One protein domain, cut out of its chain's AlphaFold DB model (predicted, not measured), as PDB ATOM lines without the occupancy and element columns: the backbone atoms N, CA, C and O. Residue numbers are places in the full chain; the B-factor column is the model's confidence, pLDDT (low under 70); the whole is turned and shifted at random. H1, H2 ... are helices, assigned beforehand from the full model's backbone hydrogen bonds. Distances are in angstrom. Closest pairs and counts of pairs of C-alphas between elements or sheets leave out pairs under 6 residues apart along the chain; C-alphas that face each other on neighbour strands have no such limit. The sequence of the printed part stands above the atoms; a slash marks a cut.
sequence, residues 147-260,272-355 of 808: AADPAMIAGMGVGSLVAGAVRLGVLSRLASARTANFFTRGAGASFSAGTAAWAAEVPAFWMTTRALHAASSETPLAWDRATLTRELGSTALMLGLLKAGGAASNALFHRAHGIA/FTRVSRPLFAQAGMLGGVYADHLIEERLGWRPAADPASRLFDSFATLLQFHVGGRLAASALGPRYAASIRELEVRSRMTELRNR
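What this domain is: This is residues 147 to 260 and 272 to 355 of the 808 residues of an uncharacterized protein of Deltaproteobacteria bacterium (UniProt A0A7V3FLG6). An up-and-down bundle of H1, H2 and H6, each running against the one before, is joined to the pair H3 and H4 where H2 meets H3 and by H5, which crosses from H4 to H1. The printed part has 198 residues with six named helices, H1 to H6, and no named strand: all helix. It is compact, radius of gyration of the C-alphas 18.2 A, spanning 52 by 35 by 33 A.

Where its parts are: H1 is residues 150 to 175, H2 186 to 216 (44.5 A), H3 225 to 256 (44.7 A), H4 272 to 298, H5 307 to 331, H6 333 to 353. C-alpha 150 is at (145.817, 200.016, 181.358), C-alpha 353 at (144.596, 170.349, 157.693).

How they stand to each other: H1 and H2, a hairpin, touch at 26 degrees, a shallow tilt; their closest C-alphas, Ala 163 and Ala 197, are 4.3 A apart. H3 and H4 touch, closest C-alphas Gly 245 and Gly 284, 4.4 A. Every O i to N i+4 pair is within hydrogen-bond range in H1, H3, H5 and H6; 26 of 27 in H2, 21 of 23 in H4.

The domain as a whole: Residues 261 to 271 are cut out, leaving 16.2 A between C-alphas 260 and 272. No link printed whole is long. Mean pLDDT of the printed part is 76.1; 58 residues are under 70.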
ATOM      1  N   ALA A 147     153.062 196.905 185.567       62.44
ATOM      2  CA  ALA A 147     152.487 195.690 185.002       62.44
ATOM      3  C   ALA A 147     150.955 195.765 184.901       62.44
ATOM      4  O   ALA A 147     150.375 195.090 184.052       62.44
ATOM      5  N   ALA A 148     150.314 196.595 185.732       66.25
ATOM      6  CA  ALA A 148     148.885 196.897 185.675       66.25
ATOM      7  C   ALA A 148     148.547 198.113 184.791       66.25
ATOM      8  O   ALA A 148     147.418 198.596 184.849       66.25
ATOM      9  N   ASP A 149     149.495 198.613 183.988       77.69
ATOM     10  CA  ASP A 149     149.266 199.752 183.099       77.69
ATOM     11  C   ASP A 149     148.097 199.463 182.127       77.69
ATOM     12  O   ASP A 149     148.203 198.557 181.285       77.69
ATOM     13  N   PRO A 150     146.984 200.223 182.208       80.00
ATOM     14  CA  PRO A 150     145.817 200.016 181.358       80.00
ATOM     15  C   PRO A 150     146.136 200.106 179.863       80.00
ATOM     16  O   PRO A 150     145.539 199.370 179.071       80.00
ATOM     17  N   ALA A 151     147.084 200.965 179.472       84.88
ATOM     18  CA  ALA A 151     147.473 201.144 178.077       84.88
ATOM     19  C   ALA A 151     148.116 199.870 177.518       84.88
ATOM     20  O   ALA A 151     147.724 199.383 176.455       84.88
ATOM     21  N   MET A 152     149.044 199.282 178.275       81.56
ATOM     22  CA  MET A 152     149.721 198.036 177.915       81.56
ATOM     23  C   MET A 152     148.769 196.838 177.907       81.56
ATOM     24  O   MET A 152     148.797 196.041 176.967       81.56
ATOM     25  N   ILE A 153     147.889 196.725 178.906       81.94
ATOM     26  CA  ILE A 153     146.883 195.654 178.987       81.94
ATOM     27  C   ILE A 153     145.943 195.700 177.775       81.94
ATOM     28  O   ILE A 153     145.732 194.684 177.106       81.94
ATOM     29  N   ALA A 154     145.404 196.878 177.454       84.88
ATOM     30  CA  ALA A 154     144.531 197.059 176.299       84.88
ATOM     31  C   ALA A 154     145.277 196.829 174.977       84.88
ATOM     32  O   ALA A 154     144.748 196.161 174.086       84.88
ATOM     33  N   GLY A 155     146.521 197.311 174.868       85.00
ATOM     34  CA  GLY A 155     147.388 197.088 173.712       85.00
ATOM     35  C   GLY A 155     147.627 195.607 173.431       85.00
ATOM     36  O   GLY A 155     147.418 195.151 172.305       85.00
ATOM     37  N   MET A 156     147.986 194.823 174.453       83.88
ATOM     38  CA  MET A 156     148.131 193.364 174.335       83.88
ATOM     39  C   MET A 156     146.804 192.688 173.988       83.88
ATOM     40  O   MET A 156     146.774 191.757 173.175       83.88
ATOM     41  N   GLY A 157     145.714 193.191 174.571       83.75
ATOM     42  CA  GLY A 157     144.345 192.777 174.312       83.75
ATOM     43  C   GLY A 157     143.986 192.824 172.827       83.75
ATOM     44  O   GLY A 157     143.723 191.795 172.193       83.75
ATOM     45  N   VAL A 158     144.005 194.041 172.281       87.25
ATOM     46  CA  VAL A 158     143.641 194.364 170.896       87.25
ATOM     47  C   VAL A 158     144.632 193.751 169.912       87.25
ATOM     48  O   VAL A 158     144.211 193.080 168.967       87.25
ATOM     49  N   GLY A 159     145.936 193.908 170.158       85.12
ATOM     50  CA  GLY A 159     146.986 193.361 169.297       85.12
ATOM     51  C   GLY A 159     146.842 191.850 169.102       85.12
ATOM     52  O   GLY A 159     146.869 191.364 167.972       85.12
ATOM     53  N   SER A 160     146.575 191.104 170.177       83.12
ATOM     54  CA  SER A 160     146.441 189.643 170.107       83.12
ATOM     55  C   SER A 160     145.175 189.175 169.389       83.12
ATOM     56  O   SER A 160     145.216 188.160 168.688       83.12
ATOM     57  N   LEU A 161     144.059 189.906 169.514       83.88
ATOM     58  CA  LEU A 161     142.841 189.617 168.749       83.88
ATOM     59  C   LEU A 161     143.065 189.837 167.254       83.88
ATOM     60  O   LEU A 161     142.724 188.964 166.451       83.88
ATOM     61  N   VAL A 162     143.670 190.970 166.886       88.25
ATOM     62  CA  VAL A 162     143.998 191.299 165.492       88.25
ATOM     63  C   VAL A 162     144.943 190.247 164.914       88.25
ATOM     64  O   VAL A 162     144.653 189.675 163.862       88.25
ATOM     65  N   ALA A 163     146.014 189.911 165.635       85.06
ATOM     66  CA  ALA A 163     146.963 188.877 165.237       85.06
ATOM     67  C   ALA A 163     146.274 187.521 165.018       85.06
ATOM     68  O   ALA A 163     146.474 186.876 163.988       85.06
ATOM     69  N   GLY A 164     145.435 187.088 165.968       81.50
ATOM     70  CA  GLY A 164     144.715 185.816 165.899       81.50
ATOM     71  C   GLY A 164     143.730 185.750 164.730       81.50
ATOM     72  O   GLY A 164     143.702 184.753 164.001       81.50
ATOM     73  N   ALA A 165     142.965 186.821 164.506       87.81
ATOM     74  CA  ALA A 165     141.999 186.917 163.416       87.81
ATOM     75  C   ALA A 165     142.685 186.923 162.041       87.81
ATOM     76  O   ALA A 165     142.306 186.149 161.158       87.81
ATOM     77  N   VAL A 166     143.732 187.739 161.871       88.19
ATOM     78  CA  VAL A 166     144.506 187.815 160.622       88.19
ATOM     79  C   VAL A 166     145.201 186.489 160.340       88.19
ATOM     80  O   VAL A 166     145.110 185.981 159.220       88.19
ATOM     81  N   ARG A 167     145.820 185.868 161.353       87.12
ATOM     82  CA  ARG A 167     146.451 184.551 161.208       87.12
ATOM     83  C   ARG A 167     145.453 183.512 160.703       87.12
ATOM     84  O   ARG A 167     145.736 182.821 159.725       87.12
ATOM     85  N   LEU A 168     144.289 183.409 161.346       86.12
ATOM     86  CA  LEU A 168     143.249 182.457 160.960       86.12
ATOM     87  C   LEU A 168     142.721 182.736 159.548       86.12
ATOM     88  O   LEU A 168     142.551 181.798 158.768       86.12
ATOM     89  N   GLY A 169     142.489 184.003 159.202       89.69
ATOM     90  CA  GLY A 169     142.034 184.406 157.871       89.69
ATOM     91  C   GLY A 169     143.032 184.028 156.775       89.69
ATOM     92  O   GLY A 169     142.656 183.403 155.781       89.69
ATOM     93  N   VAL A 170     144.317 184.328 156.985       87.19
ATOM     94  CA  VAL A 170     145.393 183.979 156.045       87.19
ATOM     95  C   VAL A 170     145.539 182.465 155.926       87.19
ATOM     96  O   VAL A 170     145.552 181.951 154.811       87.19
ATOM     97  N   LEU A 171     145.560 181.725 157.039       83.50
ATOM     98  CA  LEU A 171     145.625 180.259 157.010       83.50
ATOM     99  C   LEU A 171     144.425 179.633 156.299       83.50
ATOM    100  O   LEU A 171     144.607 178.696 155.526       83.50
ATOM    101  N   SER A 172     143.218 180.154 156.522       86.81
ATOM    102  CA  SER A 172     141.996 179.667 155.869       86.81
ATOM    103  C   SER A 172     142.043 179.910 154.359       86.81
ATOM    104  O   SER A 172     141.711 179.023 153.571       86.81
ATOM    105  N   ARG A 173     142.536 181.081 153.938       87.81
ATOM    106  CA  ARG A 173     142.711 181.416 152.522       87.81
ATOM    107  C   ARG A 173     143.793 180.557 151.866       87.81
ATOM    108  O   ARG A 173     143.554 180.006 150.793       87.81
ATOM    109  N   LEU A 174     144.939 180.376 152.520       84.44
ATOM    110  CA  LEU A 174     146.011 179.498 152.037       84.44
ATOM    111  C   LEU A 174     145.562 178.030 151.994       84.44
ATOM    112  O   LEU A 174     145.904 177.319 151.053       84.44
ATOM    113  N   ALA A 175     144.723 177.591 152.940       77.94
ATOM    114  CA  ALA A 175     144.143 176.250 152.932       77.94
ATOM    115  C   ALA A 175     143.261 175.991 151.703       77.94
ATOM    116  O   ALA A 175     143.287 174.887 151.148       77.94
ATOM    117  N   SER A 176     142.519 177.017 151.272       79.38
ATOM    118  CA  SER A 176     141.636 176.987 150.101       79.38
ATOM    119  C   SER A 176     142.358 177.134 148.754       79.38
ATOM    120  O   SER A 176     141.738 176.957 147.705       79.38
ATOM    121  N   ALA A 177     143.660 177.444 148.753       77.88
ATOM    122  CA  ALA A 177     144.428 177.604 147.524       77.88
ATOM    123  C   ALA A 177     144.565 176.265 146.778       77.88
ATOM    124  O   ALA A 177     144.959 175.244 147.352       77.88
ATOM    125  N   ARG A 178     144.261 176.281 145.471       65.88
ATOM    126  CA  ARG A 178     144.320 175.098 144.591       65.88
ATOM    127  C   ARG A 178     145.746 174.584 144.360       65.88
ATOM    128  O   ARG A 178     145.912 173.418 144.024       65.88
ATOM    129  N   THR A 179     146.764 175.423 144.550       66.00
ATOM    130  CA  THR A 179     148.179 175.071 144.367       66.00
ATOM    131  C   THR A 179     148.848 174.749 145.704       66.00
ATOM    132  O   THR A 179     148.741 175.499 146.678       66.00
ATOM    133  N   ALA A 180     149.545 173.613 145.764       67.81
ATOM    134  CA  ALA A 180     150.303 173.174 146.932       67.81
ATOM    135  C   ALA A 180     151.790 173.537 146.769       67.81
ATOM    136  O   ALA A 180     152.563 172.761 146.220       67.81
ATOM    137  N   ASN A 181     152.179 174.712 147.268       74.50
ATOM    138  CA  ASN A 181     153.554 175.214 147.272       74.50
ATOM    139  C   ASN A 181     154.026 175.429 148.721       74.50
ATOM    140  O   ASN A 181     153.216 175.445 149.650       74.50
ATOM    141  N   PHE A 182     155.328 175.664 148.917       72.06
ATOM    142  CA  PHE A 182     155.915 175.931 150.240       72.06
ATOM    143  C   PHE A 182     155.152 177.014 151.024       72.06
ATOM    144  O   PHE A 182     154.844 176.823 152.193       72.06
ATOM    145  N   PHE A 183     154.768 178.115 150.371       71.62
ATOM    146  CA  PHE A 183     154.039 179.222 151.006       71.62
ATOM    147  C   PHE A 183     152.550 178.939 151.274       71.62
ATOM    148  O   PHE A 183     151.934 179.655 152.057       71.62
ATOM    149  N   THR A 184     151.954 177.914 150.654       72.50
ATOM    150  CA  THR A 184     150.521 177.591 150.811       72.50
ATOM    151  C   THR A 184     150.263 176.365 151.684       72.50
ATOM    152  O   THR A 184     149.142 176.191 152.164       72.50
ATOM    153  N   ARG A 185     151.282 175.538 151.970       73.62
ATOM    154  CA  ARG A 185     151.170 174.334 152.815       73.62
ATOM    155  C   ARG A 185     152.262 174.261 153.891       73.62
ATOM    156  O   ARG A 185     153.330 174.849 153.764       73.62
ATOM    157  N   GLY A 186     151.996 173.514 154.965       71.81
ATOM    158  CA  GLY A 186     152.979 173.209 156.014       71.81
ATOM    159  C   GLY A 186     153.666 174.431 156.656       71.81
ATOM    160  O   GLY A 186     153.012 175.384 157.094       71.81
ATOM    161  N   ALA A 187     154.999 174.380 156.750       66.75
ATOM    162  CA  ALA A 187     155.810 175.381 157.448       66.75
ATOM    163  C   ALA A 187     155.777 176.769 156.784       66.75
ATOM    164  O   ALA A 187     155.678 177.769 157.493       66.75
ATOM    165  N   GLY A 188     155.788 176.855 155.449       71.50
ATOM    166  CA  GLY A 188     155.775 178.150 154.762       71.50
ATOM    167  C   GLY A 188     154.412 178.848 154.820       71.50
ATOM    168  O   GLY A 188     154.368 180.075 154.921       71.50
ATOM    169  N   ALA A 189     153.299 178.107 154.895       77.38
ATOM    170  CA  ALA A 189     151.987 178.690 155.211       77.38
ATOM    171  C   ALA A 189     151.931 179.243 156.642       77.38
ATOM    172  O   ALA A 189     151.414 180.335 156.874       77.38
ATOM    173  N   SER A 190     152.507 178.506 157.596       77.00
ATOM    174  CA  SER A 190     152.576 178.915 159.005       77.00
ATOM    175  C   SER A 190     153.476 180.139 159.208       77.00
ATOM    176  O   SER A 190     153.161 180.998 160.035       77.00
ATOM    177  N   PHE A 191     154.565 180.227 158.437       79.00
ATOM    178  CA  PHE A 191     155.452 181.386 158.361       79.00
ATOM    179  C   PHE A 191     154.720 182.598 157.776       79.00
ATOM    180  O   PHE A 191     154.614 183.618 158.444       79.00
ATOM    181  N   SER A 192     154.114 182.455 156.592       82.06
ATOM    182  CA  SER A 192     153.388 183.541 155.909       82.06
ATOM    183  C   SER A 192     152.246 184.101 156.757       82.06
ATOM    184  O   SER A 192     152.090 185.315 156.878       82.06
ATOM    185  N   ALA A 193     151.469 183.221 157.398       83.06
ATOM    186  CA  ALA A 193     150.402 183.625 158.306       83.06
ATOM    187  C   ALA A 193     150.925 184.280 159.594       83.06
ATOM    188  O   ALA A 193     150.276 185.180 160.117       83.06
ATOM    189  N   GLY A 194     152.086 183.851 160.101       82.50
ATOM    190  CA  GLY A 194     152.748 184.493 161.237       82.50
ATOM    191  C   GLY A 194     153.221 185.898 160.903       82.50
ATOM    192  O   GLY A 194     152.907 186.831 161.634       82.50
ATOM    193  N   THR A 195     153.902 186.068 159.771       84.94
ATOM    194  CA  THR A 195     154.377 187.378 159.311       84.94
ATOM    195  C   THR A 195     153.216 188.340 159.068       84.94
ATOM    196  O   THR A 195     153.277 189.485 159.504       84.94
ATOM    197  N   ALA A 196     152.129 187.874 158.444       87.31
ATOM    198  CA  ALA A 196     150.932 188.689 158.241       87.31
ATOM    199  C   ALA A 196     150.254 189.083 159.566       87.31
ATOM    200  O   ALA A 196     149.819 190.221 159.720       87.31
ATOM    201  N   ALA A 197     150.190 188.161 160.532       86.25
ATOM    202  CA  ALA A 197     149.650 188.439 161.858       86.25
ATOM    203  C   ALA A 197     150.495 189.471 162.615       86.25
ATOM    204  O   ALA A 197     149.938 190.429 163.137       86.25
ATOM    205  N   TRP A 198     151.823 189.322 162.609       89.62
ATOM    206  CA  TRP A 198     152.754 190.282 163.210       89.62
ATOM    207  C   TRP A 198     152.636 191.671 162.568       89.62
ATOM    208  O   TRP A 198     152.507 192.662 163.278       89.62
ATOM    209  N   ALA A 199     152.588 191.747 161.234       89.94
ATOM    210  CA  ALA A 199     152.458 193.017 160.521       89.94
ATOM    211  C   ALA A 199     151.154 193.767 160.857       89.94
ATOM    212  O   ALA A 199     151.133 194.994 160.832       89.94
ATOM    213  N   ALA A 200     150.079 193.043 161.184       89.88
ATOM    214  CA  ALA A 200     148.814 193.630 161.625       89.88
ATOM    215  C   ALA A 200     148.791 193.953 163.132       89.88
ATOM    216  O   ALA A 200     148.153 194.912 163.556       89.88
ATOM    217  N   GLU A 201     149.492 193.163 163.942       91.81
ATOM    218  CA  GLU A 201     149.568 193.311 165.396       91.81
ATOM    219  C   GLU A 201     150.361 194.542 165.823       91.81
ATOM    220  O   GLU A 201     149.922 195.254 166.718       91.81
ATOM    221  N   VAL A 202     151.494 194.811 165.174       92.25
ATOM    222  CA  VAL A 202     152.376 195.946 165.485       92.25
ATOM    223  C   VAL A 202     151.629 197.288 165.489       92.25
ATOM    224  O   VAL A 202     151.649 197.963 166.520       92.25
ATOM    225  N   PRO A 203     150.933 197.696 164.408       92.69
ATOM    226  CA  PRO A 203     150.202 198.959 164.405       92.69
ATOM    227  C   PRO A 203     148.993 198.935 165.351       92.69
ATOM    228  O   PRO A 203     148.674 199.964 165.938       92.69
ATOM    229  N   ALA A 204     148.340 197.783 165.543       89.88
ATOM    230  CA  ALA A 204     147.217 197.657 166.472       89.88
ATOM    231  C   ALA A 204     147.653 197.849 167.933       89.88
ATOM    232  O   ALA A 204     147.006 198.583 168.680       89.88
ATOM    233  N   PHE A 205     148.768 197.230 168.327       89.50
ATOM    234  CA  PHE A 205     149.375 197.386 169.644       89.50
ATOM    235  C   PHE A 205     149.833 198.832 169.860       89.50
ATOM    236  O   PHE A 205     149.374 199.470 170.804       89.50
ATOM    237  N   TRP A 206     150.652 199.366 168.946       92.06
ATOM    238  CA  TRP A 206     151.221 200.714 169.045       92.06
ATOM    239  C   TRP A 206     150.152 201.815 169.093       92.06
ATOM    240  O   TRP A 206     150.224 202.707 169.935       92.06
ATOM    241  N   MET A 207     149.120 201.753 168.241       89.31
ATOM    242  CA  MET A 207     148.050 202.759 168.270       89.31
ATOM    243  C   MET A 207     147.233 202.692 169.560       89.31
ATOM    244  O   MET A 207     146.866 203.733 170.098       89.31
ATOM    245  N   THR A 208     146.952 201.488 170.063       88.19
ATOM    246  CA  THR A 208     146.143 201.311 171.277       88.19
ATOM    247  C   THR A 208     146.874 201.839 172.508       88.19
ATOM    248  O   THR A 208     146.291 202.601 173.279       88.19
ATOM    249  N   THR A 209     148.154 201.487 172.675       87.81
ATOM    250  CA  THR A 209     148.965 201.979 173.799       87.81
ATOM    251  C   THR A 209     149.121 203.494 173.723       87.81
ATOM    252  O   THR A 209     148.848 204.196 174.696       87.81
ATOM    253  N   ARG A 210     149.459 204.030 172.545       86.88
ATOM    254  CA  ARG A 210     149.654 205.469 172.346       86.88
ATOM    255  C   ARG A 210     148.374 206.278 172.564       86.88
ATOM    256  O   ARG A 210     148.441 207.329 173.191       86.88
ATOM    257  N   ALA A 211     147.218 205.804 172.096       85.94
ATOM    258  CA  ALA A 211     145.936 206.486 172.296       85.94
ATOM    259  C   ALA A 211     145.531 206.549 173.777       85.94
ATOM    260  O   ALA A 211     145.027 207.570 174.237       85.94
ATOM    261  N   LEU A 212     145.780 205.479 174.536       84.06
ATOM    262  CA  LEU A 212     145.476 205.440 175.967       84.06
ATOM    263  C   LEU A 212     146.457 206.276 176.790       84.06
ATOM    264  O   LEU A 212     146.036 206.940 177.737       84.06
ATOM    265  N   HIS A 213     147.731 206.328 176.400       83.12
ATOM    266  CA  HIS A 213     148.676 207.278 176.986       83.12
ATOM    267  C   HIS A 213     148.285 208.724 176.672       83.12
ATOM    268  O   HIS A 213     148.222 209.530 177.590       83.12
ATOM    269  N   ALA A 214     147.892 209.032 175.431       80.50
ATOM    270  CA  ALA A 214     147.398 210.359 175.051       80.50
ATOM    271  C   ALA A 214     146.202 210.815 175.900       80.50
ATOM    272  O   ALA A 214     146.052 212.000 176.173       80.50
ATOM    273  N   ALA A 215     145.342 209.871 176.293       78.12
ATOM    274  CA  ALA A 215     144.164 210.135 177.110       78.12
ATOM    275  C   ALA A 215     144.466 210.244 178.617       78.12
ATOM    276  O   ALA A 215     143.632 210.765 179.353       78.12
ATOM    277  N   SER A 216     145.611 209.733 179.081       72.31
ATOM    278  CA  SER A 216     145.964 209.652 180.509       72.31
ATOM    279  C   SER A 216     147.117 210.566 180.930       72.31
ATOM    280  O   SER A 216     147.256 210.832 182.122       72.31
ATOM    281  N   SER A 217     147.932 211.068 179.998       64.75
ATOM    282  CA  SER A 217     149.031 211.992 180.288       64.75
ATOM    283  C   SER A 217     148.635 213.453 180.067       64.75
ATOM    284  O   SER A 217     148.104 213.803 179.018       64.75
ATOM    285  N   GLU A 218     148.993 214.333 181.005       53.75
ATOM    286  CA  GLU A 218     148.853 215.794 180.855       53.75
ATOM    287  C   GLU A 218     149.858 216.396 179.850       53.75
ATOM    288  O   GLU A 218     149.718 217.541 179.421       53.75
ATOM    289  N   THR A 219     150.882 215.633 179.452       54.50
ATOM    290  CA  THR A 219     151.901 216.061 178.492       54.50
ATOM    291  C   THR A 219     151.481 215.757 177.046       54.50
ATOM    292  O   THR A 219     151.095 214.630 176.733       54.50
ATOM    293  N   PRO A 220     151.574 216.731 176.120       60.59
ATOM    294  CA  PRO A 220     151.234 216.504 174.721       60.59
ATOM    295  C   PRO A 220     152.246 215.556 174.062       60.59
ATOM    296  O   PRO A 220     153.449 215.812 174.051       60.59
ATOM    297  N   LEU A 221     151.750 214.458 173.486       70.75
ATOM    298  CA  LEU A 221     152.571 213.511 172.730       70.75
ATOM    299  C   LEU A 221     153.108 214.150 171.440       70.75
ATOM    300  O   LEU A 221     152.373 214.811 170.707       70.75
ATOM    301  N   ALA A 222     154.379 213.900 171.129       73.19
ATOM    302  CA  ALA A 222     155.025 214.421 169.927       73.19
ATOM    303  C   ALA A 222     154.552 213.671 168.668       73.19
ATOM    304  O   ALA A 222     154.744 212.462 168.551       73.19
ATOM    305  N   TRP A 223     153.928 214.377 167.724       76.38
ATOM    306  CA  TRP A 223     153.407 213.822 166.461       76.38
ATOM    307  C   TRP A 223     154.384 213.957 165.285       76.38
ATOM    308  O   TRP A 223     153.988 213.915 164.120       76.38
ATOM    309  N   ASP A 224     155.669 214.145 165.568       84.38
ATOM    310  CA  ASP A 224     156.678 214.290 164.533       84.38
ATOM    311  C   ASP A 224     156.967 212.951 163.838       84.38
ATOM    312  O   ASP A 224     156.958 211.872 164.437       84.38
ATOM    313  N   ARG A 225     157.236 213.016 162.530       82.44
ATOM    314  CA  ARG A 225     157.447 211.818 161.709       82.44
ATOM    315  C   ARG A 225     158.601 210.959 162.231       82.44
ATOM    316  O   ARG A 225     158.505 209.739 162.151       82.44
ATOM    317  N   ALA A 226     159.661 211.572 162.760       83.00
ATOM    318  CA  ALA A 226     160.834 210.855 163.246       83.00
ATOM    319  C   ALA A 226     160.496 210.006 164.484       83.00
ATOM    320  O   ALA A 226     160.743 208.799 164.476       83.00
ATOM    321  N   THR A 227     159.834 210.587 165.487       83.31
ATOM    322  CA  THR A 227     159.369 209.892 166.694       83.31
ATOM    323  C   THR A 227     158.378 208.788 166.356       83.31
ATOM    324  O   THR A 227     158.552 207.665 166.822       83.31
ATOM    325  N   LEU A 228     157.399 209.047 165.480       85.94
ATOM    326  CA  LEU A 228     156.421 208.030 165.076       85.94
ATOM    327  C   LEU A 228     157.096 206.836 164.386       85.94
ATOM    328  O   LEU A 228     156.788 205.685 164.692       85.94
ATOM    329  N   THR A 229     158.046 207.091 163.479       86.31
ATOM    330  CA  THR A 229     158.795 206.007 162.821       86.31
ATOM    331  C   THR A 229     159.682 205.237 163.791       86.31
ATOM    332  O   THR A 229     159.775 204.016 163.677       86.31
ATOM    333  N   ARG A 230     160.290 205.925 164.765       87.88
ATOM    334  CA  ARG A 230     161.129 205.306 165.792       87.88
ATOM    335  C   ARG A 230     160.309 204.408 166.712       87.88
ATOM    336  O   ARG A 230     160.684 203.264 166.918       87.88
ATOM    337  N   GLU A 231     159.185 204.893 167.232       87.69
ATOM    338  CA  GLU A 231     158.324 204.121 168.138       87.69
ATOM    339  C   GLU A 231     157.687 202.910 167.455       87.69
ATOM    340  O   GLU A 231     157.670 201.811 168.015       87.69
ATOM    341  N   LEU A 232     157.181 203.091 166.232       89.69
ATOM    342  CA  LEU A 232     156.612 201.992 165.459       89.69
ATOM    343  C   LEU A 232     157.698 200.972 165.087       89.69
ATOM    344  O   LEU A 232     157.457 199.769 165.166       89.69
ATOM    345  N   GLY A 233     158.892 201.449 164.718       90.44
ATOM    346  CA  GLY A 233     160.060 200.619 164.425       90.44
ATOM    347  C   GLY A 233     160.515 199.803 165.633       90.44
ATOM    348  O   GLY A 233     160.666 198.592 165.512       90.44
ATOM    349  N   SER A 234     160.650 200.445 166.793       88.81
ATOM    350  CA  SER A 234     160.957 199.817 168.085       88.81
ATOM    351  C   SER A 234     159.918 198.750 168.450       88.81
ATOM    352  O   SER A 234     160.254 197.591 168.669       88.81
ATOM    353  N   THR A 235     158.625 199.078 168.357       90.00
ATOM    354  CA  THR A 235     157.535 198.122 168.621       90.00
ATOM    355  C   THR A 235     157.590 196.912 167.681       90.00
ATOM    356  O   THR A 235     157.398 195.769 168.108       90.00
ATOM    357  N   ALA A 236     157.849 197.148 166.390       90.00
ATOM    358  CA  ALA A 236     157.970 196.095 165.388       90.00
ATOM    359  C   ALA A 236     159.144 195.158 165.690       90.00
ATOM    360  O   ALA A 236     158.996 193.935 165.598       90.00
ATOM    361  N   LEU A 237     160.285 195.746 166.054       90.69
ATOM    362  CA  LEU A 237     161.533 195.053 166.342       90.69
ATOM    363  C   LEU A 237     161.407 194.209 167.611       90.69
ATOM    364  O   LEU A 237     161.639 193.001 167.551       90.69
ATOM    365  N   MET A 238     160.889 194.792 168.691       89.69
ATOM    366  CA  MET A 238     160.656 194.118 169.963       89.69
ATOM    367  C   MET A 238     159.674 192.949 169.811       89.69
ATOM    368  O   MET A 238     160.017 191.811 170.139       89.69
ATOM    369  N   LEU A 239     158.468 193.171 169.266       85.81
ATOM    370  CA  LEU A 239     157.487 192.088 169.080       85.81
ATOM    371  C   LEU A 239     158.000 191.017 168.108       85.81
ATOM    372  O   LEU A 239     157.726 189.830 168.297       85.81
ATOM    373  N   GLY A 240     158.732 191.423 167.069       85.31
ATOM    374  CA  GLY A 240     159.306 190.521 166.075       85.31
ATOM    375  C   GLY A 240     160.387 189.618 166.665       85.31
ATOM    376  O   GLY A 240     160.296 188.396 166.537       85.31
ATOM    377  N   LEU A 241     161.379 190.197 167.345       87.75
ATOM    378  CA  LEU A 241     162.500 189.466 167.939       87.75
ATOM    379  C   LEU A 241     162.086 188.637 169.149       87.75
ATOM    380  O   LEU A 241     162.555 187.509 169.277       87.75
ATOM    381  N   LEU A 242     161.160 189.127 169.978       84.75
ATOM    382  CA  LEU A 242     160.561 188.347 171.064       84.75
ATOM    383  C   LEU A 242     159.965 187.036 170.523       84.75
ATOM    384  O   LEU A 242     160.298 185.945 170.990       84.75
ATOM    385  N   LYS A 243     159.129 187.130 169.482       81.44
ATOM    386  CA  LYS A 243     158.445 185.973 168.879       81.44
ATOM    387  C   LYS A 243     159.387 185.078 168.087       81.44
ATOM    388  O   LYS A 243     159.255 183.858 168.140       81.44
ATOM    389  N   ALA A 244     160.334 185.663 167.355       80.06
ATOM    390  CA  ALA A 244     161.354 184.913 166.634       80.06
ATOM    391  C   ALA A 244     162.270 184.150 167.602       80.06
ATOM    392  O   ALA A 244     162.593 182.994 167.343       80.06
ATOM    393  N   GLY A 245     162.627 184.753 168.738       77.38
ATOM    394  CA  GLY A 245     163.400 184.124 169.806       77.38
ATOM    395  C   GLY A 245     162.670 182.938 170.443       77.38
ATOM    396  O   GLY A 245     163.248 181.853 170.574       77.38
ATOM    397  N   GLY A 246     161.381 183.091 170.762       74.00
ATOM    398  CA  GLY A 246     160.525 181.989 171.230       74.00
ATOM    399  C   GLY A 246     160.407 180.854 170.202       74.00
ATOM    400  O   GLY A 246     160.646 179.685 170.512       74.00
ATOM    401  N   ALA A 247     160.159 181.193 168.935       71.31
ATOM    402  CA  ALA A 247     160.067 180.232 167.835       71.31
ATOM    403  C   ALA A 247     161.381 179.468 167.581       71.31
ATOM    404  O   ALA A 247     161.387 178.237 167.479       71.31
ATOM    405  N   ALA A 248     162.504 180.187 167.495       70.06
ATOM    406  CA  ALA A 248     163.821 179.623 167.213       70.06
ATOM    407  C   ALA A 248     164.316 178.733 168.356       70.06
ATOM    408  O   ALA A 248     164.840 177.651 168.099       70.06
ATOM    409  N   SER A 249     164.114 179.141 169.612       66.12
ATOM    410  CA  SER A 249     164.480 178.335 170.783       66.12
ATOM    411  C   SER A 249     163.654 177.056 170.897       66.12
ATOM    412  O   SER A 249     164.206 176.001 171.199       66.12
ATOM    413  N   ASN A 250     162.361 177.102 170.572       63.59
ATOM    414  CA  ASN A 250     161.504 175.918 170.533       63.59
ATOM    415  C   ASN A 250     161.926 174.966 169.391       63.59
ATOM    416  O   ASN A 250     161.964 173.752 169.577       63.59
ATOM    417  N   ALA A 251     162.333 175.494 168.230       62.53
ATOM    418  CA  ALA A 251     162.884 174.694 167.130       62.53
ATOM    419  C   ALA A 251     164.262 174.082 167.469       62.53
ATOM    420  O   ALA A 251     164.510 172.906 167.197       62.53
ATOM    421  N   LEU A 252     165.148 174.851 168.110       61.84
ATOM    422  CA  LEU A 252     166.444 174.386 168.621       61.84
ATOM    423  C   LEU A 252     166.274 173.337 169.715       61.84
ATOM    424  O   LEU A 252     167.010 172.357 169.721       61.84
ATOM    425  N   PHE A 253     165.283 173.490 170.590       59.75
ATOM    426  CA  PHE A 253     164.922 172.496 171.592       59.75
ATOM    427  C   PHE A 253     164.592 171.149 170.934       59.75
ATOM    428  O   PHE A 253     165.151 170.121 171.321       59.75
ATOM    429  N   HIS A 254     163.773 171.167 169.877       56.81
ATOM    430  CA  HIS A 254     163.442 169.977 169.092       56.81
ATOM    431  C   HIS A 254     164.653 169.376 168.355       56.81
ATOM    432  O   HIS A 254     164.754 168.154 168.255       56.81
ATOM    433  N   ARG A 255     165.599 170.203 167.887       55.28
ATOM    434  CA  ARG A 255     166.818 169.752 167.189       55.28
ATOM    435  C   ARG A 255     167.896 169.208 168.132       55.28
ATOM    436  O   ARG A 255     168.485 168.174 167.841       55.28
ATOM    437  N   ALA A 256     168.149 169.888 169.247       51.41
ATOM    438  CA  ALA A 256     169.188 169.544 170.218       51.41
ATOM    439  C   ALA A 256     168.848 168.283 171.018       51.41
ATOM    440  O   ALA A 256     169.748 167.551 171.413       51.41
ATOM    441  N   HIS A 257     167.559 168.003 171.224       49.53
ATOM    442  CA  HIS A 257     167.122 166.805 171.939       49.53
ATOM    443  C   HIS A 257     166.898 165.601 171.006       49.53
ATOM    444  O   HIS A 257     166.501 164.558 171.501       49.53
ATOM    445  N   GLY A 258     167.157 165.712 169.691       44.22
ATOM    446  CA  GLY A 258     167.303 164.572 168.764       44.22
ATOM    447  C   GLY A 258     166.113 163.612 168.632       44.22
ATOM    448  O   GLY A 258     166.259 162.524 168.087       44.22
ATOM    449  N   ILE A 259     164.933 163.981 169.123       42.41
ATOM    450  CA  ILE A 259     163.786 163.082 169.228       42.41
ATOM    451  C   ILE A 259     162.826 163.347 168.069       42.41
ATOM    452  O   ILE A 259     162.128 164.364 168.033       42.41
ATOM    453  N   ALA A 260     162.740 162.399 167.131       38.59
ATOM    454  CA  ALA A 260     161.576 162.312 166.259       38.59
ATOM    455  C   ALA A 260     160.318 162.173 167.143       38.59
ATOM    456  O   ALA A 260     160.354 161.421 168.120       38.59
ATOM    457  N   PHE A 272     162.443 165.945 181.918       38.31
ATOM    458  CA  PHE A 272     163.324 167.046 181.629       38.31
ATOM    459  C   PHE A 272     162.754 167.915 180.498       38.31
ATOM    460  O   PHE A 272     162.756 169.127 180.623       38.31
ATOM    461  N   THR A 273     162.147 167.333 179.458       42.31
ATOM    462  CA  THR A 273     161.712 168.037 178.229       42.31
ATOM    463  C   THR A 273     160.526 169.018 178.334       42.31
ATOM    464  O   THR A 273     160.569 170.051 177.696       42.31
ATOM    465  N   ARG A 274     159.451 168.789 179.097       42.22
ATOM    466  CA  ARG A 274     158.330 169.766 179.372       42.22
ATOM    467  C   ARG A 274     158.683 170.702 180.532       42.22
ATOM    468  O   ARG A 274     158.008 171.711 180.652       42.22
ATOM    469  N   VAL A 275     159.672 170.401 181.381       41.41
ATOM    470  CA  VAL A 275     160.191 171.397 182.340       41.41
ATOM    471  C   VAL A 275     161.151 172.328 181.610       41.41
ATOM    472  O   VAL A 275     161.066 173.540 181.751       41.41
ATOM    473  N   SER A 276     162.007 171.779 180.752       48.19
ATOM    474  CA  SER A 276     162.965 172.554 179.984       48.19
ATOM    475  C   SER A 276     162.314 173.293 178.818       48.19
ATOM    476  O   SER A 276     162.711 174.413 178.557       48.19
ATOM    477  N   ARG A 277     161.295 172.759 178.131       57.69
ATOM    478  CA  ARG A 277     160.643 173.442 176.996       57.69
ATOM    479  C   ARG A 277     160.136 174.860 177.304       57.69
ATOM    480  O   ARG A 277     160.475 175.749 176.526       57.69
ATOM    481  N   PRO A 278     159.356 175.118 178.373       57.72
ATOM    482  CA  PRO A 278     158.961 176.480 178.720       57.72
ATOM    483  C   PRO A 278     160.175 177.328 179.114       57.72
ATOM    484  O   PRO A 278     160.221 178.495 178.750       57.72
ATOM    485  N   LEU A 279     161.193 176.743 179.756       62.09
ATOM    486  CA  LEU A 279     162.444 177.442 180.078       62.09
ATOM    487  C   LEU A 279     163.256 177.807 178.823       62.09
ATOM    488  O   LEU A 279     163.796 178.902 178.752       62.09
ATOM    489  N   PHE A 280     163.303 176.941 177.808       64.94
ATOM    490  CA  PHE A 280     163.953 177.194 176.519       64.94
ATOM    491  C   PHE A 280     163.205 178.273 175.738       64.94
ATOM    492  O   PHE A 280     163.845 179.182 175.219       64.94
ATOM    493  N   ALA A 281     161.870 178.214 175.707       68.25
ATOM    494  CA  ALA A 281     161.043 179.245 175.083       68.25
ATOM    495  C   ALA A 281     161.227 180.609 175.771       68.25
ATOM    496  O   ALA A 281     161.444 181.612 175.096       68.25
ATOM    497  N   GLN A 282     161.226 180.645 177.108       74.50
ATOM    498  CA  GLN A 282     161.478 181.865 177.884       74.50
ATOM    499  C   GLN A 282     162.904 182.389 177.703       74.50
ATOM    500  O   GLN A 282     163.082 183.589 177.529       74.50
ATOM    501  N   ALA A 283     163.911 181.513 177.666       75.88
ATOM    502  CA  ALA A 283     165.291 181.899 177.383       75.88
ATOM    503  C   ALA A 283     165.451 182.452 175.957       75.88
ATOM    504  O   ALA A 283     166.175 183.422 175.750       75.88
ATOM    505  N   GLY A 284     164.744 181.881 174.978       80.38
ATOM    506  CA  GLY A 284     164.708 182.385 173.607       80.38
ATOM    507  C   GLY A 284     164.021 183.738 173.489       80.38
ATOM    508  O   GLY A 284     164.551 184.631 172.836       80.38
ATOM    509  N   MET A 285     162.875 183.912 174.150       84.06
ATOM    510  CA  MET A 285     162.179 185.197 174.237       84.06
ATOM    511  C   MET A 285     163.047 186.260 174.923       84.06
ATOM    512  O   MET A 285     163.183 187.357 174.390       84.06
ATOM    513  N   LEU A 286     163.702 185.922 176.041       85.75
ATOM    514  CA  LEU A 286     164.658 186.800 176.725       85.75
ATOM    515  C   LEU A 286     165.823 187.185 175.807       85.75
ATOM    516  O   LEU A 286     166.190 188.352 175.743       85.75
ATOM    517  N   GLY A 287     166.374 186.220 175.065       86.31
ATOM    518  CA  GLY A 287     167.406 186.470 174.060       86.31
ATOM    519  C   GLY A 287     166.922 187.376 172.924       86.31
ATOM    520  O   GLY A 287     167.681 188.217 172.452       86.31
ATOM    521  N   GLY A 288     165.652 187.252 172.528       87.50
ATOM    522  CA  GLY A 288     164.994 188.134 171.565       87.50
ATOM    523  C   GLY A 288     164.900 189.578 172.057       87.50
ATOM    524  O   GLY A 288     165.301 190.486 171.336       87.50
ATOM    525  N   VAL A 289     164.456 189.788 173.299       88.56
ATOM    526  CA  VAL A 289     164.403 191.124 173.928       88.56
ATOM    527  C   VAL A 289     165.809 191.699 174.144       88.56
ATOM    528  O   VAL A 289     166.052 192.878 173.917       88.56
ATOM    529  N   TYR A 290     166.777 190.864 174.518       90.25
ATOM    530  CA  TYR A 290     168.166 191.302 174.648       90.25
ATOM    531  C   TYR A 290     168.761 191.745 173.303       90.25
ATOM    532  O   TYR A 290     169.484 192.740 173.235       90.25
ATOM    533  N   ALA A 291     168.454 191.016 172.224       90.62
ATOM    534  CA  ALA A 291     168.857 191.382 170.871       90.62
ATOM    535  C   ALA A 291     168.169 192.669 170.393       90.62
ATOM    536  O   ALA A 291     168.819 193.478 169.737       90.62
ATOM    537  N   ASP A 292     166.901 192.868 170.755       91.50
ATOM    538  CA  ASP A 292     166.162 194.111 170.531       91.50
ATOM    539  C   ASP A 292     166.889 195.303 171.159       91.50
ATOM    540  O   ASP A 292     167.364 196.171 170.427       91.50
ATOM    541  N   HIS A 293     167.145 195.266 172.470       90.31
ATOM    542  CA  HIS A 293     167.877 196.331 173.160       90.31
ATOM    543  C   HIS A 293     169.267 196.592 172.551       90.31
ATOM    544  O   HIS A 293     169.683 197.742 172.422       90.31
ATOM    545  N   LEU A 294     169.988 195.546 172.125       89.75
ATOM    546  CA  LEU A 294     171.293 195.698 171.471       89.75
ATOM    547  C   LEU A 294     171.192 196.406 170.110       89.75
ATOM    548  O   LEU A 294     172.078 197.183 169.743       89.75
ATOM    549  N   ILE A 295     170.152 196.110 169.330       91.69
ATOM    550  CA  ILE A 295     169.933 196.747 168.029       91.69
ATOM    551  C   ILE A 295     169.479 198.194 168.226       91.69
ATOM    552  O   ILE A 295     170.001 199.076 167.548       91.69
ATOM    553  N   GLU A 296     168.590 198.461 169.183       89.88
ATOM    554  CA  GLU A 296     168.159 199.822 169.515       89.88
ATOM    555  C   GLU A 296     169.315 200.709 169.989       89.88
ATOM    556  O   GLU A 296     169.395 201.866 169.579       89.88
ATOM    557  N   GLU A 297     170.249 200.177 170.783       88.44
ATOM    558  CA  GLU A 297     171.474 200.889 171.176       88.44
ATOM    559  C   GLU A 297     172.342 201.240 169.959       88.44
ATOM    560  O   GLU A 297     172.827 202.363 169.833       88.44
ATOM    561  N   ARG A 298     172.509 200.300 169.017       89.06
ATOM    562  CA  ARG A 298     173.280 200.531 167.781       89.06
ATOM    563  C   ARG A 298     172.613 201.525 166.836       89.06
ATOM    564  O   ARG A 298     173.310 202.218 166.100       89.06
ATOM    565  N   LEU A 299     171.284 201.575 166.839       87.50
ATOM    566  CA  LEU A 299     170.491 202.541 166.078       87.50
ATOM    567  C   LEU A 299     170.373 203.899 166.792       87.50
ATOM    568  O   LEU A 299     169.820 204.837 166.219       87.50
ATOM    569  N   GLY A 300     170.882 204.016 168.026       83.88
ATOM    570  CA  GLY A 300     170.792 205.227 168.844       83.88
ATOM    571  C   GLY A 300     169.381 205.527 169.360       83.88
ATOM    572  O   GLY A 300     169.089 206.662 169.726       83.88
ATOM    573  N   TRP A 301     168.480 204.540 169.357       84.38
ATOM    574  CA  TRP A 301     167.113 204.677 169.876       84.38
ATOM    575  C   TRP A 301     167.042 204.470 171.388       84.38
ATOM    576  O   TRP A 301     166.153 205.025 172.033       84.38
ATOM    577  N   ARG A 302     168.005 203.726 171.943       80.62
ATOM    578  CA  ARG A 302     168.162 203.478 173.377       80.62
ATOM    579  C   ARG A 302     169.545 203.950 173.854       80.62
ATOM    580  O   ARG A 302     170.515 203.782 173.114       80.62
ATOM    581  N   PRO A 303     169.670 204.522 175.068       75.62
ATOM    582  CA  PRO A 303     170.969 204.823 175.668       75.62
ATOM    583  C   PRO A 303     171.826 203.562 175.825       75.62
ATOM    584  O   PRO A 303     171.304 202.488 176.122       75.62
ATOM    585  N   ALA A 304     173.144 203.696 175.656       74.44
ATOM    586  CA  ALA A 304     174.070 202.583 175.827       74.44
ATOM    587  C   ALA A 304     174.098 202.114 177.290       74.44
ATOM    588  O   ALA A 304     174.389 202.903 178.187       74.44
ATOM    589  N   ALA A 305     173.838 200.826 177.514       72.81
ATOM    590  CA  ALA A 305     173.873 200.207 178.834       72.81
ATOM    591  C   ALA A 305     174.972 199.137 178.923       72.81
ATOM    592  O   ALA A 305     175.325 198.477 177.936       72.81
ATOM    593  N   ASP A 306     175.508 198.919 180.125       76.56
ATOM    594  CA  ASP A 306     176.408 197.792 180.364       76.56
ATOM    595  C   ASP A 306     175.677 196.441 180.166       76.56
ATOM    596  O   ASP A 306     174.444 196.372 180.238       76.56
ATOM    597  N   PRO A 307     176.400 195.336 179.898       75.56
ATOM    598  CA  PRO A 307     175.773 194.047 179.602       75.56
ATOM    599  C   PRO A 307     174.851 193.506 180.702       75.56
ATOM    600  O   PRO A 307     173.847 192.867 180.384       75.56
ATOM    601  N   ALA A 308     175.165 193.760 181.977       69.50
ATOM    602  CA  ALA A 308     174.339 193.303 183.092       69.50
ATOM    603  C   ALA A 308     173.042 194.119 183.175       69.50
ATOM    604  O   ALA A 308     171.962 193.547 183.338       69.50
ATOM    605  N   SER A 309     173.132 195.433 182.962       72.00
ATOM    606  CA  SER A 309     171.973 196.323 182.884       72.00
ATOM    607  C   SER A 309     171.055 195.993 181.723       72.00
ATOM    608  O   SER A 309     169.843 195.912 181.913       72.00
ATOM    609  N   ARG A 310     171.619 195.707 180.547       82.75
ATOM    610  CA  ARG A 310     170.836 195.300 179.377       82.75
ATOM    611  C   ARG A 310     170.080 193.998 179.624       82.75
ATOM    612  O   ARG A 310     168.910 193.891 179.259       82.75
ATOM    613  N   LEU A 311     170.726 193.008 180.244       78.44
ATOM    614  CA  LEU A 311     170.090 191.732 180.582       78.44
ATOM    615  C   LEU A 311     168.942 191.919 181.577       78.44
ATOM    616  O   LEU A 311     167.873 191.336 181.398       78.44
ATOM    617  N   PHE A 312     169.148 192.752 182.593       77.38
ATOM    618  CA  PHE A 312     168.132 193.063 183.589       77.38
ATOM    619  C   PHE A 312     166.921 193.775 182.984       77.38
ATOM    620  O   PHE A 312     165.790 193.341 183.198       77.38
ATOM    621  N   ASP A 313     167.150 194.799 182.164       78.62
ATOM    622  CA  ASP A 313     166.073 195.496 181.460       78.62
ATOM    623  C   ASP A 313     165.308 194.536 180.545       78.62
ATOM    624  O   ASP A 313     164.084 194.576 180.475       78.62
ATOM    625  N   SER A 314     166.017 193.622 179.875       83.75
ATOM    626  CA  SER A 314     165.392 192.610 179.012       83.75
ATOM    627  C   SER A 314     164.493 191.663 179.806       83.75
ATOM    628  O   SER A 314     163.412 191.286 179.349       83.75
ATOM    629  N   PHE A 315     164.921 191.291 181.014       81.38
ATOM    630  CA  PHE A 315     164.126 190.482 181.930       81.38
ATOM    631  C   PHE A 315     162.887 191.237 182.424       81.38
ATOM    632  O   PHE A 315     161.795 190.671 182.425       81.38
ATOM    633  N   ALA A 316     163.036 192.512 182.791       77.62
ATOM    634  CA  ALA A 316     161.928 193.361 183.220       77.62
ATOM    635  C   ALA A 316     160.871 193.514 182.113       77.62
ATOM    636  O   ALA A 316     159.689 193.273 182.365       77.62
ATOM    637  N   THR A 317     161.297 193.798 180.878       81.31
ATOM    638  CA  THR A 317     160.418 193.852 179.702       81.31
ATOM    639  C   THR A 317     159.697 192.518 179.501       81.31
ATOM    640  O   THR A 317     158.469 192.480 179.423       81.31
ATOM    641  N   LEU A 318     160.416 191.388 179.492       82.00
ATOM    642  CA  LEU A 318     159.805 190.064 179.314       82.00
ATOM    643  C   LEU A 318     158.760 189.741 180.395       82.00
ATOM    644  O   LEU A 318     157.705 189.164 180.101       82.00
ATOM    645  N   LEU A 319     159.056 190.107 181.642       76.88
ATOM    646  CA  LEU A 319     158.169 189.917 182.781       76.88
ATOM    647  C   LEU A 319     156.907 190.785 182.653       76.88
ATOM    648  O   LEU A 319     155.802 190.286 182.877       76.88
ATOM    649  N   GLN A 320     157.051 192.040 182.223       76.19
ATOM    650  CA  GLN A 320     155.931 192.944 181.951       76.19
ATOM    651  C   GLN A 320     155.015 192.388 180.851       76.19
ATOM    652  O   GLN A 320     153.796 192.391 181.018       76.19
ATOM    653  N   PHE A 321     155.574 191.815 179.779       76.25
ATOM    654  CA  PHE A 321     154.791 191.136 178.736       76.25
ATOM    655  C   PHE A 321     154.014 189.922 179.264       76.25
ATOM    656  O   PHE A 321     152.847 189.729 178.918       76.25
ATOM    657  N   HIS A 322     154.619 189.123 180.148       73.06
ATOM    658  CA  HIS A 322     153.960 187.949 180.732       73.06
ATOM    659  C   HIS A 322     152.838 188.297 181.710       73.06
ATOM    660  O   HIS A 322     151.834 187.579 181.775       73.06
ATOM    661  N   VAL A 323     153.026 189.340 182.517       72.19
ATOM    662  CA  VAL A 323     152.021 189.769 183.495       72.19
ATOM    663  C   VAL A 323     150.914 190.557 182.806       72.19
ATOM    664  O   VAL A 323     149.749 190.209 182.979       72.19
ATOM    665  N   GLY A 324     151.257 191.516 181.942       67.31
ATOM    666  CA  GLY A 324     150.284 192.291 181.169       67.31
ATOM    667  C   GLY A 324     149.395 191.406 180.295       67.31
ATOM    668  O   GLY A 324     148.183 191.608 180.239       67.31
ATOM    669  N   GLY A 325     149.958 190.352 179.695       68.44
ATOM    670  CA  GLY A 325     149.188 189.421 178.877       68.44
ATOM    671  C   GLY A 325     148.170 188.609 179.686       68.44
ATOM    672  O   GLY A 325     147.015 188.452 179.282       68.44
ATOM    673  N   ARG A 326     148.565 188.141 180.875       70.75
ATOM    674  CA  ARG A 326     147.652 187.443 181.794       70.75
ATOM    675  C   ARG A 326     146.575 188.377 182.336       70.75
ATOM    676  O   ARG A 326     145.405 187.999 182.372       70.75
ATOM    677  N   LEU A 327     146.954 189.604 182.685       69.81
ATOM    678  CA  LEU A 327     146.018 190.611 183.164       69.81
ATOM    679  C   LEU A 327     145.016 191.025 182.084       69.81
ATOM    680  O   LEU A 327     143.839 191.166 182.403       69.81
ATOM    681  N   ALA A 328     145.414 191.106 180.811       67.12
ATOM    682  CA  ALA A 328     144.497 191.363 179.695       67.12
ATOM    683  C   ALA A 328     143.390 190.310 179.588       67.12
ATOM    684  O   ALA A 328     142.226 190.661 179.395       67.12
ATOM    685  N   ALA A 329     143.719 189.030 179.796       63.62
ATOM    686  CA  ALA A 329     142.727 187.957 179.800       63.62
ATOM    687  C   ALA A 329     141.726 188.071 180.966       63.62
ATOM    688  O   ALA A 329     140.552 187.743 180.786       63.62
ATOM    689  N   SER A 330     142.169 188.546 182.135       69.31
ATOM    690  CA  SER A 330     141.293 188.770 183.294       69.31
ATOM    691  C   SER A 330     140.494 190.078 183.217       69.31
ATOM    692  O   SER A 330     139.312 190.084 183.546       69.31
ATOM    693  N   ALA A 331     141.101 191.166 182.736       72.31
ATOM    694  CA  ALA A 331     140.528 192.512 182.737       72.31
ATOM    695  C   ALA A 331     139.495 192.721 181.618       72.31
ATOM    696  O   ALA A 331     138.478 193.371 181.832       72.31
ATOM    697  N   LEU A 332     139.713 192.132 180.435       73.81
ATOM    698  CA  LEU A 332     138.778 192.209 179.299       73.81
ATOM    699  C   LEU A 332     137.643 191.165 179.383       73.81
ATOM    700  O   LEU A 332     136.761 191.103 178.523       73.81
ATOM    701  N   GLY A 333     137.656 190.349 180.440       75.88
ATOM    702  CA  GLY A 333     136.584 189.444 180.822       75.88
ATOM    703  C   GLY A 333     136.530 188.103 180.068       75.88
ATOM    704  O   GLY A 333     137.285 187.836 179.127       75.88
ATOM    705  N   PRO A 334     135.584 187.222 180.453       69.94
ATOM    706  CA  PRO A 334     135.525 185.838 179.969       69.94
ATOM    707  C   PRO A 334     135.287 185.706 178.460       69.94
ATOM    708  O   PRO A 334     135.747 184.743 177.844       69.94
ATOM    709  N   ARG A 335     134.579 186.674 177.859       69.31
ATOM    710  CA  ARG A 335     134.292 186.704 176.415       69.31
ATOM    711  C   ARG A 335     135.566 186.895 175.600       69.31
ATOM    712  O   ARG A 335     135.801 186.126 174.675       69.31
ATOM    713  N   TYR A 336     136.415 187.843 175.995       74.88
ATOM    714  CA  TYR A 336     137.722 188.062 175.377       74.88
ATOM    715  C   TYR A 336     138.591 186.798 175.446       74.88
ATOM    716  O   TYR A 336     139.100 186.320 174.428       74.88
ATOM    717  N   ALA A 337     138.688 186.197 176.636       67.44
ATOM    718  CA  ALA A 337     139.474 184.985 176.847       67.44
ATOM    719  C   ALA A 337     138.951 183.795 176.016       67.44
ATOM    720  O   ALA A 337     139.737 182.994 175.508       67.44
ATOM    721  N   ALA A 338     137.629 183.679 175.843       69.06
ATOM    722  CA  ALA A 338     137.026 182.680 174.965       69.06
ATOM    723  C   ALA A 338     137.357 182.935 173.485       69.06
ATOM    724  O   ALA A 338     137.736 181.992 172.794       69.06
ATOM    725  N   SER A 339     137.290 184.187 173.021       69.44
ATOM    726  CA  SER A 339     137.613 184.558 171.636       69.44
ATOM    727  C   SER A 339     139.072 184.280 171.272       69.44
ATOM    728  O   SER A 339     139.335 183.723 170.208       69.44
ATOM    729  N   ILE A 340     140.025 184.598 172.154       70.56
ATOM    730  CA  ILE A 340     141.448 184.293 171.925       70.56
ATOM    731  C   ILE A 340     141.680 182.778 171.840       70.56
ATOM    732  O   ILE A 340     142.302 182.308 170.886       70.56
ATOM    733  N   ARG A 341     141.116 182.000 172.779       69.88
ATOM    734  CA  ARG A 341     141.207 180.527 172.751       69.88
ATOM    735  C   ARG A 341     140.583 179.937 171.491       69.88
ATOM    736  O   ARG A 341     141.130 179.009 170.899       69.88
ATOM    737  N   GLU A 342     139.444 180.467 171.064       70.06
ATOM    738  CA  GLU A 342     138.769 180.019 169.851       70.06
ATOM    739  C   GLU A 342     139.604 180.291 168.592       70.06
ATOM    740  O   GLU A 342     139.774 179.389 167.764       70.06
ATOM    741  N   LEU A 343     140.159 181.499 168.456       69.50
ATOM    742  CA  LEU A 343     141.040 181.863 167.344       69.50
ATOM    743  C   LEU A 343     142.276 180.958 167.289       69.50
ATOM    744  O   LEU A 343     142.648 180.489 166.210       69.50
ATOM    745  N   GLU A 344     142.874 180.649 168.440       68.88
ATOM    746  CA  GLU A 344     144.028 179.755 168.534       68.88
ATOM    747  C   GLU A 344     143.686 178.326 168.094       68.88
ATOM    748  O   GLU A 344     144.366 177.749 167.236       68.88
ATOM    749  N   VAL A 345     142.598 177.760 168.626       62.09
ATOM    750  CA  VAL A 345     142.153 176.404 168.283       62.09
ATOM    751  C   VAL A 345     141.827 176.303 166.792       62.09
ATOM    752  O   VAL A 345     142.281 175.371 166.123       62.09
ATOM    753  N   ARG A 346     141.092 177.273 166.233       64.94
ATOM    754  CA  ARG A 346     140.744 177.302 164.801       64.94
ATOM    755  C   ARG A 346     141.981 177.450 163.909       64.94
ATOM    756  O   ARG A 346     142.077 176.768 162.883       64.94
ATOM    757  N   SER A 347     142.939 178.287 164.307       63.38
ATOM    758  CA  SER A 347     144.212 178.480 163.599       63.38
ATOM    759  C   SER A 347     145.004 177.169 163.546       63.38
ATOM    760  O   SER A 347     145.358 176.689 162.466       63.38
ATOM    761  N   ARG A 348     145.147 176.492 164.693       65.19
ATOM    762  CA  ARG A 348     145.864 175.214 164.814       65.19
ATOM    763  C   ARG A 348     145.201 174.073 164.043       65.19
ATOM    764  O   ARG A 348     145.885 173.257 163.429       65.19
ATOM    765  N   MET A 349     143.871 174.014 164.036       62.41
ATOM    766  CA  MET A 349     143.129 173.027 163.242       62.41
ATOM    767  C   MET A 349     143.330 173.237 161.737       62.41
ATOM    768  O   MET A 349     143.447 172.268 160.987       62.41
ATOM    769  N   THR A 350     143.410 174.492 161.295       67.25
ATOM    770  CA  THR A 350     143.670 174.837 159.890       67.25
ATOM    771  C   THR A 350     145.105 174.494 159.480       67.25
ATOM    772  O   THR A 350     145.315 173.943 158.402       67.25
ATOM    773  N   GLU A 351     146.088 174.717 160.358       63.91
ATOM    774  CA  GLU A 351     147.479 174.285 160.146       63.91
ATOM    775  C   GLU A 351     147.598 172.764 159.986       63.91
ATOM    776  O   GLU A 351     148.257 172.288 159.061       63.91
ATOM    777  N   LEU A 352     146.917 171.991 160.839       62.22
ATOM    778  CA  LEU A 352     146.922 170.525 160.771       62.22
ATOM    779  C   LEU A 352     146.276 169.993 159.485       62.22
ATOM    780  O   LEU A 352     146.754 169.005 158.930       62.22
ATOM    781  N   ARG A 353     145.229 170.663 158.987       61.81
ATOM    782  CA  ARG A 353     144.596 170.349 157.693       61.81
ATOM    783  C   ARG A 353     145.496 170.656 156.491       61.81
ATOM    784  O   ARG A 353     145.326 170.042 155.446       61.81
ATOM    785  N   ASN A 354     146.462 171.566 156.632       60.19
ATOM    786  CA  ASN A 354     147.359 172.015 155.561       60.19
ATOM    787  C   ASN A 354     148.669 171.212 155.438       60.19
ATOM    788  O   ASN A 354     149.610 171.679 154.785       60.19
ATOM    789  N   ARG A 355     148.762 170.024 156.048       57.06
ATOM    790  CA  ARG A 355     149.956 169.168 155.964       57.06
ATOM    791  C   ARG A 355     150.045 168.434 154.614       57.06
ATOM    792  O   ARG A 355     149.039 167.885 154.169       57.06
TER     793      ARG A 355